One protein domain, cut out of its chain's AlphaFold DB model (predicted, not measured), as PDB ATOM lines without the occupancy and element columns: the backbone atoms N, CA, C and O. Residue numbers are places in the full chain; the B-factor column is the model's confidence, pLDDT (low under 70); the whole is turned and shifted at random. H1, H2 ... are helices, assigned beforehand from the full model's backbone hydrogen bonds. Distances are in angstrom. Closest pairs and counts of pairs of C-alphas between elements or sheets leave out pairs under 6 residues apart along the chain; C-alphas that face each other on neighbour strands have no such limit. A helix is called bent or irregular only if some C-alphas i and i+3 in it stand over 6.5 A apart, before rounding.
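What this domain is: This is residues 6 to 99 of the 344 residues of the protein "VPS9 domain-containing protein" of Lottia gigantea (UniProt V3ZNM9). A two-helix hairpin, H2 and H3 side by side, makes a V with the first arm of a long bent helix, H4, which starts at the hairpin's open end; its second arm, H4b, turns off and sticks out far from the rest. A short helix, H1, sits near H2 at the start of the printed part. The printed part has 94 residues with four named helices, H1, H2, H3 and H4 in that order, and no named strand: the class is all helix. The whole is loose, with a radius of gyration of the C-alphas of 17.0 A, and elongated, spanning 54 by 31 by 20 A.

Where its parts are: Find C-alpha 6 at (325.865, 148.994, 274.606); there H1 begins, residues 6 to 12. Go on to H2, residues 21 to 37, which measures 24.9 A from first to last C-alpha. H3, residues 41 to 54, begins at C-alpha 41, at (340.781, 147.918, 256.461), and is 20.1 A long. H4, residues 59 to 99, was assigned by its hydrogen bonds as one helix but is bent: C-alphas 75 and 78 are 7.3 A apart. Read it as two arms, H4a, residues 59 to 75, 24.3 A long, and H4b, residues 78 to 99, 31.3 A long, which ends at C-alpha 99, at (310.324, 169.694, 259.697).

How they stand to each other: Start at H1, which is near H2, with 7 pairs of C-alphas within 10 A; the closest, at 8.4 A, is only just beyond 8 A. H2 and H3 form a helical hairpin: they touch, closest at the C-alphas of Ala 35 and Val 44, 5.8 A apart, and run opposite ways at a shallow tilt of 10 degrees. H2 and H4a are close but not clearly touching, with the closest C-alphas, those of Asn 21 and Ser 59, 6.3 A apart; they run the same way at a steep tilt of 60 degrees. H3 and H4a are also close but not clearly touching, with the C-alphas of Val 54 and Ile 62 closest at 7.3 A, and run opposite ways at a steep tilt of 50 degrees. H4a and H4b stand at a steep tilt of 56 degrees. H4b is apart from H1, H2 and H3. In H1, H2, H3, H4a and H4b every backbone O i to N i+4 pair is within hydrogen-bond range.

The domain as a whole: Look for the two C-alphas farthest apart, those of Asp 58 and Arg 99, at 55.2 A. Residues 12 to 17 stand free, and so do residues 74 to 99, which belong to H4. The printed part has no cut. The links H2 to H3 and H3 to H4 are tight, and H1 to H2 is short. The mean pLDDT of the printed part is 78.4; residues 6 to 22 are under 70.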
ATOM      1  N   SER A   6     326.392 150.302 275.026       48.84
ATOM      2  CA  SER A   6     325.865 148.994 274.606       48.84
ATOM      3  C   SER A   6     326.920 147.886 274.681       48.84
ATOM      4  O   SER A   6     326.620 146.798 275.168       48.84
ATOM      5  N   ASP A   7     328.169 148.174 274.310       48.62
ATOM      6  CA  ASP A   7     329.277 147.207 274.372       48.62
ATOM      7  C   ASP A   7     329.638 146.876 275.828       48.62
ATOM      8  O   ASP A   7     329.914 145.728 276.174       48.62
ATOM      9  N   PHE A   8     329.537 147.866 276.722       47.25
ATOM     10  CA  PHE A   8     329.687 147.653 278.161       47.25
ATOM     11  C   PHE A   8     328.469 147.023 278.833       47.25
ATOM     12  O   PHE A   8     328.638 146.395 279.871       47.25
ATOM     13  N   GLN A   9     327.255 147.139 278.286       43.41
ATOM     14  CA  GLN A   9     326.097 146.395 278.796       43.41
ATOM     15  C   GLN A   9     326.198 144.900 278.481       43.41
ATOM     16  O   GLN A   9     325.799 144.090 279.316       43.41
ATOM     17  N   ILE A  10     326.791 144.520 277.344       47.00
ATOM     18  CA  ILE A  10     327.109 143.115 277.031       47.00
ATOM     19  C   ILE A  10     328.111 142.553 278.053       47.00
ATOM     20  O   ILE A  10     327.959 141.419 278.506       47.00
ATOM     21  N   LEU A  11     329.075 143.373 278.480       46.50
ATOM     22  CA  LEU A  11     330.021 143.032 279.545       46.50
ATOM     23  C   LEU A  11     329.347 143.062 280.944       46.50
ATOM     24  O   LEU A  11     329.546 142.181 281.772       46.50
ATOM     25  N   GLY A  12     328.489 144.038 281.227       40.34
ATOM     26  CA  GLY A  12     327.915 144.268 282.557       40.34
ATOM     27  C   GLY A  12     326.731 143.373 282.939       40.34
ATOM     28  O   GLY A  12     326.494 143.178 284.128       40.34
ATOM     29  N   ASN A  13     325.988 142.807 281.977       36.41
ATOM     30  CA  ASN A  13     324.785 142.008 282.271       36.41
ATOM     31  C   ASN A  13     325.051 140.534 282.610       36.41
ATOM     32  O   ASN A  13     324.113 139.800 282.928       36.41
ATOM     33  N   ARG A  14     326.305 140.073 282.591       41.41
ATOM     34  CA  ARG A  14     326.651 138.758 283.136       41.41
ATOM     35  C   ARG A  14     327.119 138.935 284.577       41.41
ATOM     36  O   ARG A  14     328.292 139.173 284.837       41.41
ATOM     37  N   HIS A  15     326.193 138.766 285.524       39.22
ATOM     38  CA  HIS A  15     326.479 138.464 286.933       39.22
ATOM     39  C   HIS A  15     327.252 137.129 287.049       39.22
ATOM     40  O   HIS A  15     326.733 136.128 287.540       39.22
ATOM     41  N   LYS A  16     328.494 137.080 286.566       40.50
ATOM     42  CA  LYS A  16     329.419 135.972 286.789       40.50
ATOM     43  C   LYS A  16     330.743 136.534 287.265       40.50
ATOM     44  O   LYS A  16     331.390 137.334 286.605       40.50
ATOM     45  N   SER A  17     331.124 136.082 288.446       40.53
ATOM     46  CA  SER A  17     332.318 136.453 289.194       40.53
ATOM     47  C   SER A  17     333.641 135.990 288.568       40.53
ATOM     48  O   SER A  17     334.638 136.018 289.268       40.53
ATOM     49  N   ASN A  18     333.669 135.587 287.292       46.66
ATOM     50  CA  ASN A  18     334.876 135.288 286.521       46.66
ATOM     51  C   ASN A  18     334.602 135.619 285.048       46.66
ATOM     52  O   ASN A  18     333.797 134.953 284.401       46.66
ATOM     53  N   PHE A  19     335.238 136.675 284.548       53.47
ATOM     54  CA  PHE A  19     335.328 136.963 283.120       53.47
ATOM     55  C   PHE A  19     336.428 136.076 282.530       53.47
ATOM     56  O   PHE A  19     337.602 136.284 282.838       53.47
ATOM     57  N   ASP A  20     336.059 135.083 281.723       59.47
ATOM     58  CA  ASP A  20     337.021 134.169 281.103       59.47
ATOM     59  C   ASP A  20     337.621 134.770 279.816       59.47
ATOM     60  O   ASP A  20     337.013 135.613 279.153       59.47
ATOM     61  N   ASN A  21     338.832 134.325 279.459       61.59
ATOM     62  CA  ASN A  21     339.599 134.756 278.273       61.59
ATOM     63  C   ASN A  21     338.754 134.727 276.979       61.59
ATOM     64  O   ASN A  21     338.850 135.622 276.138       61.59
ATOM     65  N   ASP A  22     337.861 133.743 276.867       67.94
ATOM     66  CA  ASP A  22     337.019 133.536 275.690       67.94
ATOM     67  C   ASP A  22     335.968 134.644 275.483       67.94
ATOM     68  O   ASP A  22     335.747 135.049 274.341       67.94
ATOM     69  N   ASP A  23     335.401 135.232 276.545       72.94
ATOM     70  CA  ASP A  23     334.349 136.258 276.424       72.94
ATOM     71  C   ASP A  23     334.884 137.571 275.804       72.94
ATOM     72  O   ASP A  23     334.207 138.220 275.001       72.94
ATOM     73  N   LEU A  24     336.125 137.965 276.129       77.00
ATOM     74  CA  LEU A  24     336.768 139.155 275.548       77.00
ATOM     75  C   LEU A  24     337.172 138.921 274.087       77.00
ATOM     76  O   LEU A  24     337.027 139.807 273.240       77.00
ATOM     77  N   VAL A  25     337.684 137.727 273.783       79.25
ATOM     78  CA  VAL A  25     338.067 137.345 272.420       79.25
ATOM     79  C   VAL A  25     336.837 137.265 271.515       79.25
ATOM     80  O   VAL A  25     336.912 137.701 270.365       79.25
ATOM     81  N   ASP A  26     335.705 136.777 272.016       80.62
ATOM     82  CA  ASP A  26     334.457 136.714 271.256       80.62
ATOM     83  C   ASP A  26     333.854 138.102 270.999       80.62
ATOM     84  O   ASP A  26     333.417 138.372 269.877       80.62
ATOM     85  N   LEU A  27     333.940 139.030 271.960       80.94
ATOM     86  CA  LEU A  27     333.584 140.436 271.726       80.94
ATOM     87  C   LEU A  27     334.454 141.064 270.627       80.94
ATOM     88  O   LEU A  27     333.945 141.701 269.706       80.94
ATOM     89  N   LEU A  28     335.773 140.860 270.683       84.88
ATOM     90  CA  LEU A  28     336.692 141.383 269.669       84.88
ATOM     91  C   LEU A  28     336.449 140.759 268.287       84.88
ATOM     92  O   LEU A  28     336.588 141.451 267.278       84.88
ATOM     93  N   ARG A  29     336.058 139.480 268.217       85.06
ATOM     94  CA  ARG A  29     335.648 138.824 266.963       85.06
ATOM     95  C   ARG A  29     334.354 139.410 266.404       85.06
ATOM     96  O   ARG A  29     334.263 139.579 265.191       85.06
ATOM     97  N   ALA A  30     333.387 139.748 267.257       83.56
ATOM     98  CA  ALA A  30     332.163 140.422 266.831       83.56
ATOM     99  C   ALA A  30     332.466 141.812 266.243       83.56
ATOM    100  O   ALA A  30     332.040 142.115 265.129       83.56
ATOM    101  N   LEU A  31     333.299 142.607 266.927       83.31
ATOM    102  CA  LEU A  31     333.756 143.915 266.435       83.31
ATOM    103  C   LEU A  31     334.575 143.800 265.139       83.31
ATOM    104  O   LEU A  31     334.477 144.647 264.252       83.31
ATOM    105  N   LEU A  32     335.377 142.741 265.000       85.44
ATOM    106  CA  LEU A  32     336.124 142.454 263.777       85.44
ATOM    107  C   LEU A  32     335.184 142.135 262.610       85.44
ATOM    108  O   LEU A  32     335.383 142.665 261.517       85.44
ATOM    109  N   ALA A  33     334.159 141.309 262.831       82.69
ATOM    110  CA  ALA A  33     333.159 140.993 261.814       82.69
ATOM    111  C   ALA A  33     332.403 142.254 261.357       82.69
ATOM    112  O   ALA A  33     332.221 142.466 260.158       82.69
ATOM    113  N   GLU A  34     332.040 143.135 262.292       83.00
ATOM    114  CA  GLU A  34     331.435 144.431 261.980       83.00
ATOM    115  C   GLU A  34     332.380 145.327 261.160       83.00
ATOM    116  O   GLU A  34     331.988 145.873 260.127       83.00
ATOM    117  N   ALA A  35     333.652 145.430 261.553       82.81
ATOM    118  CA  ALA A  35     334.649 146.222 260.833       82.81
ATOM    119  C   ALA A  35     334.928 145.696 259.411       82.81
ATOM    120  O   ALA A  35     335.171 146.496 258.502       82.81
ATOM    121  N   ILE A  36     334.876 144.372 259.210       82.38
ATOM    122  CA  ILE A  36     334.964 143.732 257.887       82.38
ATOM    123  C   ILE A  36     333.752 144.121 257.035       82.38
ATOM    124  O   ILE A  36     333.932 144.544 255.892       82.38
ATOM    125  N   ASN A  37     332.540 144.052 257.596       83.94
ATOM    126  CA  ASN A  37     331.309 144.436 256.896       83.94
ATOM    127  C   ASN A  37     331.310 145.919 256.490       83.94
ATOM    128  O   ASN A  37     330.880 146.260 255.391       83.94
ATOM    129  N   LEU A  38     331.858 146.796 257.337       85.69
ATOM    130  CA  LEU A  38     332.023 148.229 257.057       85.69
ATOM    131  C   LEU A  38     333.246 148.554 256.172       85.69
ATOM    132  O   LEU A  38     333.539 149.726 255.940       85.69
ATOM    133  N   GLN A  39     333.982 147.542 255.693       85.38
ATOM    134  CA  GLN A  39     335.182 147.663 254.850       85.38
ATOM    135  C   GLN A  39     336.307 148.543 255.433       85.38
ATOM    136  O   GLN A  39     337.154 149.071 254.702       85.38
ATOM    137  N   ASN A  40     336.384 148.680 256.761       84.75
ATOM    138  CA  ASN A  40     337.396 149.512 257.406       84.75
ATOM    139  C   ASN A  40     338.720 148.749 257.584       84.75
ATOM    140  O   ASN A  40     339.033 148.237 258.661       84.75
ATOM    141  N   LYS A  41     339.525 148.693 256.516       85.12
ATOM    142  CA  LYS A  41     340.781 147.918 256.461       85.12
ATOM    143  C   LYS A  41     341.766 148.244 257.593       85.12
ATOM    144  O   LYS A  41     342.449 147.345 258.077       85.12
ATOM    145  N   GLY A  42     341.822 149.502 258.042       85.38
ATOM    146  CA  GLY A  42     342.687 149.919 259.151       85.38
ATOM    147  C   GLY A  42     342.234 149.355 260.500       85.38
ATOM    148  O   GLY A  42     343.046 148.818 261.252       85.38
ATOM    149  N   HIS A  43     340.930 149.409 260.777       82.50
ATOM    150  CA  HIS A  43     340.348 148.876 262.014       82.50
ATOM    151  C   HIS A  43     340.423 147.342 262.061       82.50
ATOM    152  O   HIS A  43     340.711 146.768 263.106       82.50
ATOM    153  N   VAL A  44     340.242 146.681 260.912       84.62
ATOM    154  CA  VAL A  44     340.387 145.225 260.761       84.62
ATOM    155  C   VAL A  44     341.807 144.762 261.100       84.62
ATOM    156  O   VAL A  44     341.976 143.796 261.841       84.62
ATOM    157  N   ALA A  45     342.839 145.453 260.606       86.25
ATOM    158  CA  ALA A  45     344.230 145.120 260.925       86.25
ATOM    159  C   ALA A  45     344.537 145.291 262.423       86.25
ATOM    160  O   ALA A  45     345.165 144.427 263.032       86.25
ATOM    161  N   GLN A  46     344.036 146.371 263.033       88.12
ATOM    162  CA  GLN A  46     344.196 146.629 264.466       88.12
ATOM    163  C   GLN A  46     343.488 145.575 265.322       88.12
ATOM    164  O   GLN A  46     344.072 145.077 266.279       88.12
ATOM    165  N   LEU A  47     342.256 145.195 264.973       86.19
ATOM    166  CA  LEU A  47     341.490 144.192 265.716       86.19
ATOM    167  C   LEU A  47     342.111 142.797 265.615       86.19
ATOM    168  O   LEU A  47     342.167 142.096 266.622       86.19
ATOM    169  N   HIS A  48     342.646 142.409 264.453       87.19
ATOM    170  CA  HIS A  48     343.401 141.159 264.327       87.19
ATOM    171  C   HIS A  48     344.617 141.117 265.256       87.19
ATOM    172  O   HIS A  48     344.829 140.114 265.939       87.19
ATOM    173  N   GLU A  49     345.391 142.203 265.310       87.31
ATOM    174  CA  GLU A  49     346.574 142.269 266.167       87.31
ATOM    175  C   GLU A  49     346.192 142.293 267.654       87.31
ATOM    176  O   GLU A  49     346.788 141.581 268.456       87.31
ATOM    177  N   VAL A  50     345.132 143.016 268.030       86.75
ATOM    178  CA  VAL A  50     344.616 143.019 269.409       86.75
ATOM    179  C   VAL A  50     344.138 141.625 269.822       86.75
ATOM    180  O   VAL A  50     344.505 141.162 270.898       86.75
ATOM    181  N   ILE A  51     343.393 140.911 268.969       86.25
ATOM    182  CA  ILE A  51     342.969 139.525 269.241       86.25
ATOM    183  C   ILE A  51     344.184 138.611 269.423       86.25
ATOM    184  O   ILE A  51     344.185 137.752 270.305       86.25
ATOM    185  N   ARG A  52     345.222 138.778 268.597       86.00
ATOM    186  CA  ARG A  52     346.459 138.001 268.702       86.00
ATOM    187  C   ARG A  52     347.177 138.269 270.024       86.00
ATOM    188  O   ARG A  52     347.570 137.315 270.686       86.00
ATOM    189  N   CYS A  53     347.304 139.533 270.415       84.88
ATOM    190  CA  CYS A  53     347.954 139.946 271.655       84.88
ATOM    191  C   CYS A  53     347.178 139.502 272.898       84.88
ATOM    192  O   CYS A  53     347.784 138.978 273.824       84.88
ATOM    193  N   VAL A  54     345.848 139.647 272.914       83.31
ATOM    194  CA  VAL A  54     344.994 139.241 274.047       83.31
ATOM    195  C   VAL A  54     345.104 137.739 274.321       83.31
ATOM    196  O   VAL A  54     345.188 137.337 275.478       83.31
ATOM    197  N   LYS A  55     345.226 136.912 273.272       81.94
ATOM    198  CA  LYS A  55     345.440 135.459 273.398       81.94
ATOM    199  C   LYS A  55     346.772 135.064 274.055       81.94
ATOM    200  O   LYS A  55     346.910 133.910 274.447       81.94
ATOM    201  N   LEU A  56     347.748 135.972 274.142       84.12
ATOM    202  CA  LEU A  56     349.049 135.717 274.777       84.12
ATOM    203  C   LEU A  56     349.035 135.961 276.294       84.12
ATOM    204  O   LEU A  56     349.995 135.588 276.967       84.12
ATOM    205  N   PHE A  57     347.986 136.588 276.833       80.06
ATOM    206  CA  PHE A  57     347.868 136.851 278.265       80.06
ATOM    207  C   PHE A  57     347.269 135.658 279.015       80.06
ATOM    208  O   PHE A  57     346.413 134.932 278.510       80.06
ATOM    209  N   ASP A  58     347.705 135.492 280.261       79.88
ATOM    210  CA  ASP A  58     347.078 134.606 281.231       79.88
ATOM    211  C   ASP A  58     345.789 135.234 281.802       79.88
ATOM    212  O   ASP A  58     345.509 136.425 281.635       79.88
ATOM    213  N   SER A  59     344.981 134.434 282.503       76.50
ATOM    214  CA  SER A  59     343.703 134.882 283.081       76.50
ATOM    215  C   SER A  59     343.856 136.083 284.028       76.50
ATOM    216  O   SER A  59     343.017 136.988 284.036       76.50
ATOM    217  N   ASN A  60     344.962 136.149 284.776       77.50
ATOM    218  CA  ASN A  60     345.276 137.279 285.653       77.50
ATOM    219  C   ASN A  60     345.632 138.552 284.866       77.50
ATOM    220  O   ASN A  60     345.185 139.641 285.235       77.50
ATOM    221  N   GLY A  61     346.401 138.437 283.779       79.31
ATOM    222  CA  GLY A  61     346.711 139.550 282.883       79.31
ATOM    223  C   GLY A  61     345.463 140.137 282.225       79.31
ATOM    224  O   GLY A  61     345.276 141.353 282.233       79.31
ATOM    225  N   ILE A  62     344.554 139.282 281.749       77.94
ATOM    226  CA  ILE A  62     343.280 139.703 281.141       77.94
ATOM    227  C   ILE A  62     342.390 140.409 282.161       77.94
ATOM    228  O   ILE A  62     341.840 141.471 281.869       77.94
ATOM    229  N   THR A  63     342.311 139.884 283.385       76.94
ATOM    230  CA  THR A  63     341.544 140.514 284.468       76.94
ATOM    231  C   THR A  63     342.053 141.931 284.761       76.94
ATOM    232  O   THR A  63     341.253 142.856 284.903       76.94
ATOM    233  N   ARG A  64     343.378 142.139 284.779       80.44
ATOM    234  CA  ARG A  64     343.981 143.474 284.958       80.44
ATOM    235  C   ARG A  64     343.693 144.417 283.789       80.44
ATOM    236  O   ARG A  64     343.422 145.593 284.019       80.44
ATOM    237  N   ILE A  65     343.718 143.914 282.553       81.19
ATOM    238  CA  ILE A  65     343.365 144.700 281.358       81.19
ATOM    239  C   ILE A  65     341.903 145.151 281.438       81.19
ATOM    240  O   ILE A  65     341.620 146.334 281.268       81.19
ATOM    241  N   ILE A  66     340.981 144.242 281.760       78.25
ATOM    242  CA  ILE A  66     339.551 144.556 281.897       78.25
ATOM    243  C   ILE A  66     339.318 145.573 283.022       78.25
ATOM    244  O   ILE A  66     338.547 146.515 282.850       78.25
ATOM    245  N   GLN A  67     339.998 145.427 284.163       78.81
ATOM    246  CA  GLN A  67     339.926 146.399 285.260       78.81
ATOM    247  C   GLN A  67     340.415 147.787 284.826       78.81
ATOM    248  O   GLN A  67     339.710 148.769 285.046       78.81
ATOM    249  N   SER A  68     341.556 147.865 284.138       82.62
ATOM    250  CA  SER A  68     342.094 149.129 283.621       82.62
ATOM    251  C   SER A  68     341.161 149.782 282.594       82.62
ATOM    252  O   SER A  68     340.910 150.985 282.673       82.62
ATOM    253  N   LEU A  69     340.571 148.995 281.688       80.25
ATOM    254  CA  LEU A  69     339.582 149.477 280.719       80.25
ATOM    255  C   LEU A  69     338.312 149.997 281.404       80.25
ATOM    256  O   LEU A  69     337.775 151.028 281.002       80.25
ATOM    257  N   ASN A  70     337.842 149.319 282.453       77.69
ATOM    258  CA  ASN A  70     336.685 149.759 283.231       77.69
ATOM    259  C   ASN A  70     336.964 151.061 283.995       77.69
ATOM    260  O   ASN A  70     336.107 151.946 284.024       77.69
ATOM    261  N   GLU A  71     338.149 151.212 284.588       81.19
ATOM    262  CA  GLU A  71     338.563 152.457 285.245       81.19
ATOM    263  C   GLU A  71     338.677 153.613 284.246       81.19
ATOM    264  O   GLU A  71     338.154 154.701 284.489       81.19
ATOM    265  N   GLU A  72     339.290 153.376 283.086       80.44
ATOM    266  CA  GLU A  72     339.410 154.372 282.022       80.44
ATOM    267  C   GLU A  72     338.035 154.769 281.461       80.44
ATOM    268  O   GLU A  72     337.761 155.958 281.262       80.44
ATOM    269  N   HIS A  73     337.136 153.800 281.271       78.00
ATOM    270  CA  HIS A  73     335.758 154.054 280.864       78.00
ATOM    271  C   HIS A  73     335.000 154.868 281.916       78.00
ATOM    272  O   HIS A  73     334.346 155.856 281.579       78.00
ATOM    273  N   LYS A  74     335.136 154.528 283.203       80.62
ATOM    274  CA  LYS A  74     334.525 155.282 284.304       80.62
ATOM    275  C   LYS A  74     335.041 156.722 284.347       80.62
ATOM    276  O   LYS A  74     334.233 157.644 284.462       80.62
ATOM    277  N   ASN A  75     336.344 156.922 284.160       85.25
ATOM    278  CA  ASN A  75     336.968 158.247 284.114       85.25
ATOM    279  C   ASN A  75     336.480 159.084 282.920       85.25
ATOM    280  O   ASN A  75     336.294 160.292 283.049       85.25
ATOM    281  N   ARG A  76     336.225 158.456 281.764       85.94
ATOM    282  CA  ARG A  76     335.714 159.130 280.555       85.94
ATOM    283  C   ARG A  76     334.188 159.181 280.457       85.94
ATOM    284  O   ARG A  76     333.671 159.834 279.551       85.94
ATOM    285  N   SER A  77     333.461 158.534 281.364       83.12
ATOM    286  CA  SER A  77     332.001 158.370 281.298       83.12
ATOM    287  C   SER A  77     331.239 159.696 281.206       83.12
ATOM    288  O   SER A  77     330.262 159.802 280.462       83.12
ATOM    289  N   THR A  78     331.709 160.737 281.897       84.56
ATOM    290  CA  THR A  78     331.127 162.087 281.863       84.56
ATOM    291  C   THR A  78     331.281 162.735 280.487       84.56
ATOM    292  O   THR A  78     330.320 163.296 279.959       84.56
ATOM    293  N   TYR A  79     332.453 162.597 279.865       87.00
ATOM    294  CA  TYR A  79     332.723 163.091 278.515       87.00
ATOM    295  C   TYR A  79     331.956 162.300 277.447       87.00
ATOM    296  O   TYR A  79     331.365 162.895 276.550       87.00
ATOM    297  N   ILE A  80     331.888 160.970 277.572       83.69
ATOM    298  CA  ILE A  80     331.081 160.117 276.685       83.69
ATOM    299  C   ILE A  80     329.599 160.506 276.784       83.69
ATOM    300  O   ILE A  80     328.945 160.708 275.763       83.69
ATOM    301  N   SER A  81     329.080 160.696 277.998       83.94
ATOM    302  CA  SER A  81     327.699 161.145 278.224       83.94
ATOM    303  C   SER A  81     327.444 162.529 277.624       83.94
ATOM    304  O   SER A  81     326.398 162.754 277.013       83.94
ATOM    305  N   TYR A  82     328.410 163.446 277.736       90.31
ATOM    306  CA  TYR A  82     328.356 164.747 277.073       90.31
ATOM    307  C   TYR A  82     328.288 164.605 275.547       90.31
ATOM    308  O   TYR A  82     327.398 165.189 274.932       90.31
ATOM    309  N   LEU A  83     329.153 163.788 274.934       90.38
ATOM    310  CA  LEU A  83     329.143 163.547 273.487       90.38
ATOM    311  C   LEU A  83     327.835 162.909 273.010       90.38
ATOM    312  O   LEU A  83     327.298 163.330 271.986       90.38
ATOM    313  N   ILE A  84     327.292 161.939 273.752       85.12
ATOM    314  CA  ILE A  84     325.989 161.330 273.451       85.12
ATOM    315  C   ILE A  84     324.889 162.393 273.509       85.12
ATOM    316  O   ILE A  84     324.102 162.499 272.569       85.12
ATOM    317  N   ARG A  85     324.865 163.230 274.555       91.19
ATOM    318  CA  ARG A  85     323.889 164.322 274.685       91.19
ATOM    319  C   ARG A  85     324.032 165.350 273.564       91.19
ATOM    320  O   ARG A  85     323.028 165.800 273.025       91.19
ATOM    321  N   CYS A  86     325.257 165.702 273.176       93.38
ATOM    322  CA  CYS A  86     325.519 166.581 272.037       93.38
ATOM    323  C   CYS A  86     325.037 165.961 270.724       93.38
ATOM    324  O   CYS A  86     324.366 166.641 269.954       93.38
ATOM    325  N   ARG A  87     325.313 164.673 270.483       91.88
ATOM    326  CA  ARG A  87     324.823 163.946 269.302       91.88
ATOM    327  C   ARG A  87     323.297 163.919 269.261       91.88
ATOM    328  O   ARG A  87     322.724 164.235 268.225       91.88
ATOM    329  N   GLN A  88     322.643 163.594 270.375       90.94
ATOM    330  CA  GLN A  88     321.181 163.610 270.489       90.94
ATOM    331  C   GLN A  88     320.610 165.016 270.266       90.94
ATOM    332  O   GLN A  88     319.640 165.172 269.530       90.94
ATOM    333  N   GLY A  89     321.238 166.046 270.843       94.50
ATOM    334  CA  GLY A  89     320.855 167.444 270.645       94.50
ATOM    335  C   GLY A  89     320.973 167.879 269.185       94.50
ATOM    336  O   GLY A  89     320.030 168.437 268.635       94.50
ATOM    337  N   LEU A  90     322.088 167.554 268.525       94.94
ATOM    338  CA  LEU A  90     322.292 167.818 267.099       94.94
ATOM    339  C   LEU A  90     321.275 167.079 266.228       94.94
ATOM    340  O   LEU A  90     320.702 167.682 265.326       94.94
ATOM    341  N   GLN A  91     321.010 165.802 266.514       93.50
ATOM    342  CA  GLN A  91     320.027 165.011 265.776       93.50
ATOM    343  C   GLN A  91     318.609 165.575 265.949       93.50
ATOM    344  O   GLN A  91     317.880 165.699 264.969       93.50
ATOM    345  N   SER A  92     318.247 166.003 267.163       95.69
ATOM    346  CA  SER A  92     316.977 166.685 267.434       95.69
ATOM    347  C   SER A  92     316.869 168.012 266.678       95.69
ATOM    348  O   SER A  92     315.838 168.279 266.059       95.69
ATOM    349  N   SER A  93     317.923 168.834 266.685       96.44
ATOM    350  CA  SER A  93     317.966 170.096 265.936       96.44
ATOM    351  C   SER A  93     317.860 169.870 264.430       96.44
ATOM    352  O   SER A  93     317.107 170.570 263.760       96.44
ATOM    353  N   LEU A  94     318.549 168.860 263.895       96.44
ATOM    354  CA  LEU A  94     318.470 168.483 262.485       96.44
ATOM    355  C   LEU A  94     317.048 168.050 262.108       96.44
ATOM    356  O   LEU A  94     316.493 168.574 261.145       96.44
ATOM    357  N   SER A  95     316.415 167.177 262.898       95.62
ATOM    358  CA  SER A  95     315.016 166.788 262.676       95.62
ATOM    359  C   SER A  95     314.052 167.974 262.779       95.62
ATOM    360  O   SER A  95     313.072 168.038 262.039       95.62
ATOM    361  N   HIS A  96     314.308 168.926 263.680       96.94
ATOM    362  CA  HIS A  96     313.506 170.141 263.793       96.94
ATOM    363  C   HIS A  96     313.632 171.028 262.547       96.94
ATOM    364  O   HIS A  96     312.613 171.423 261.981       96.94
ATOM    365  N   LEU A  97     314.858 171.282 262.079       97.44
ATOM    366  CA  LEU A  97     315.116 172.061 260.865       97.44
ATOM    367  C   LEU A  97     314.508 171.404 259.623       97.44
ATOM    368  O   LEU A  97     313.898 172.097 258.817       97.44
ATOM    369  N   GLN A  98     314.592 170.076 259.498       97.50
ATOM    370  CA  GLN A  98     313.942 169.338 258.410       97.50
ATOM    371  C   GLN A  98     312.422 169.531 258.418       97.50
ATOM    372  O   GLN A  98     311.834 169.826 257.385       97.50
ATOM    373  N   ARG A  99     311.773 169.440 259.588       96.69
ATOM    374  CA  ARG A  99     310.324 169.694 259.697       96.69
ATOM    375  C   ARG A  99     309.959 171.131 259.336       96.69
ATOM    376  O   ARG A  99     308.917 171.340 258.719       96.69
TER     377      ARG A  99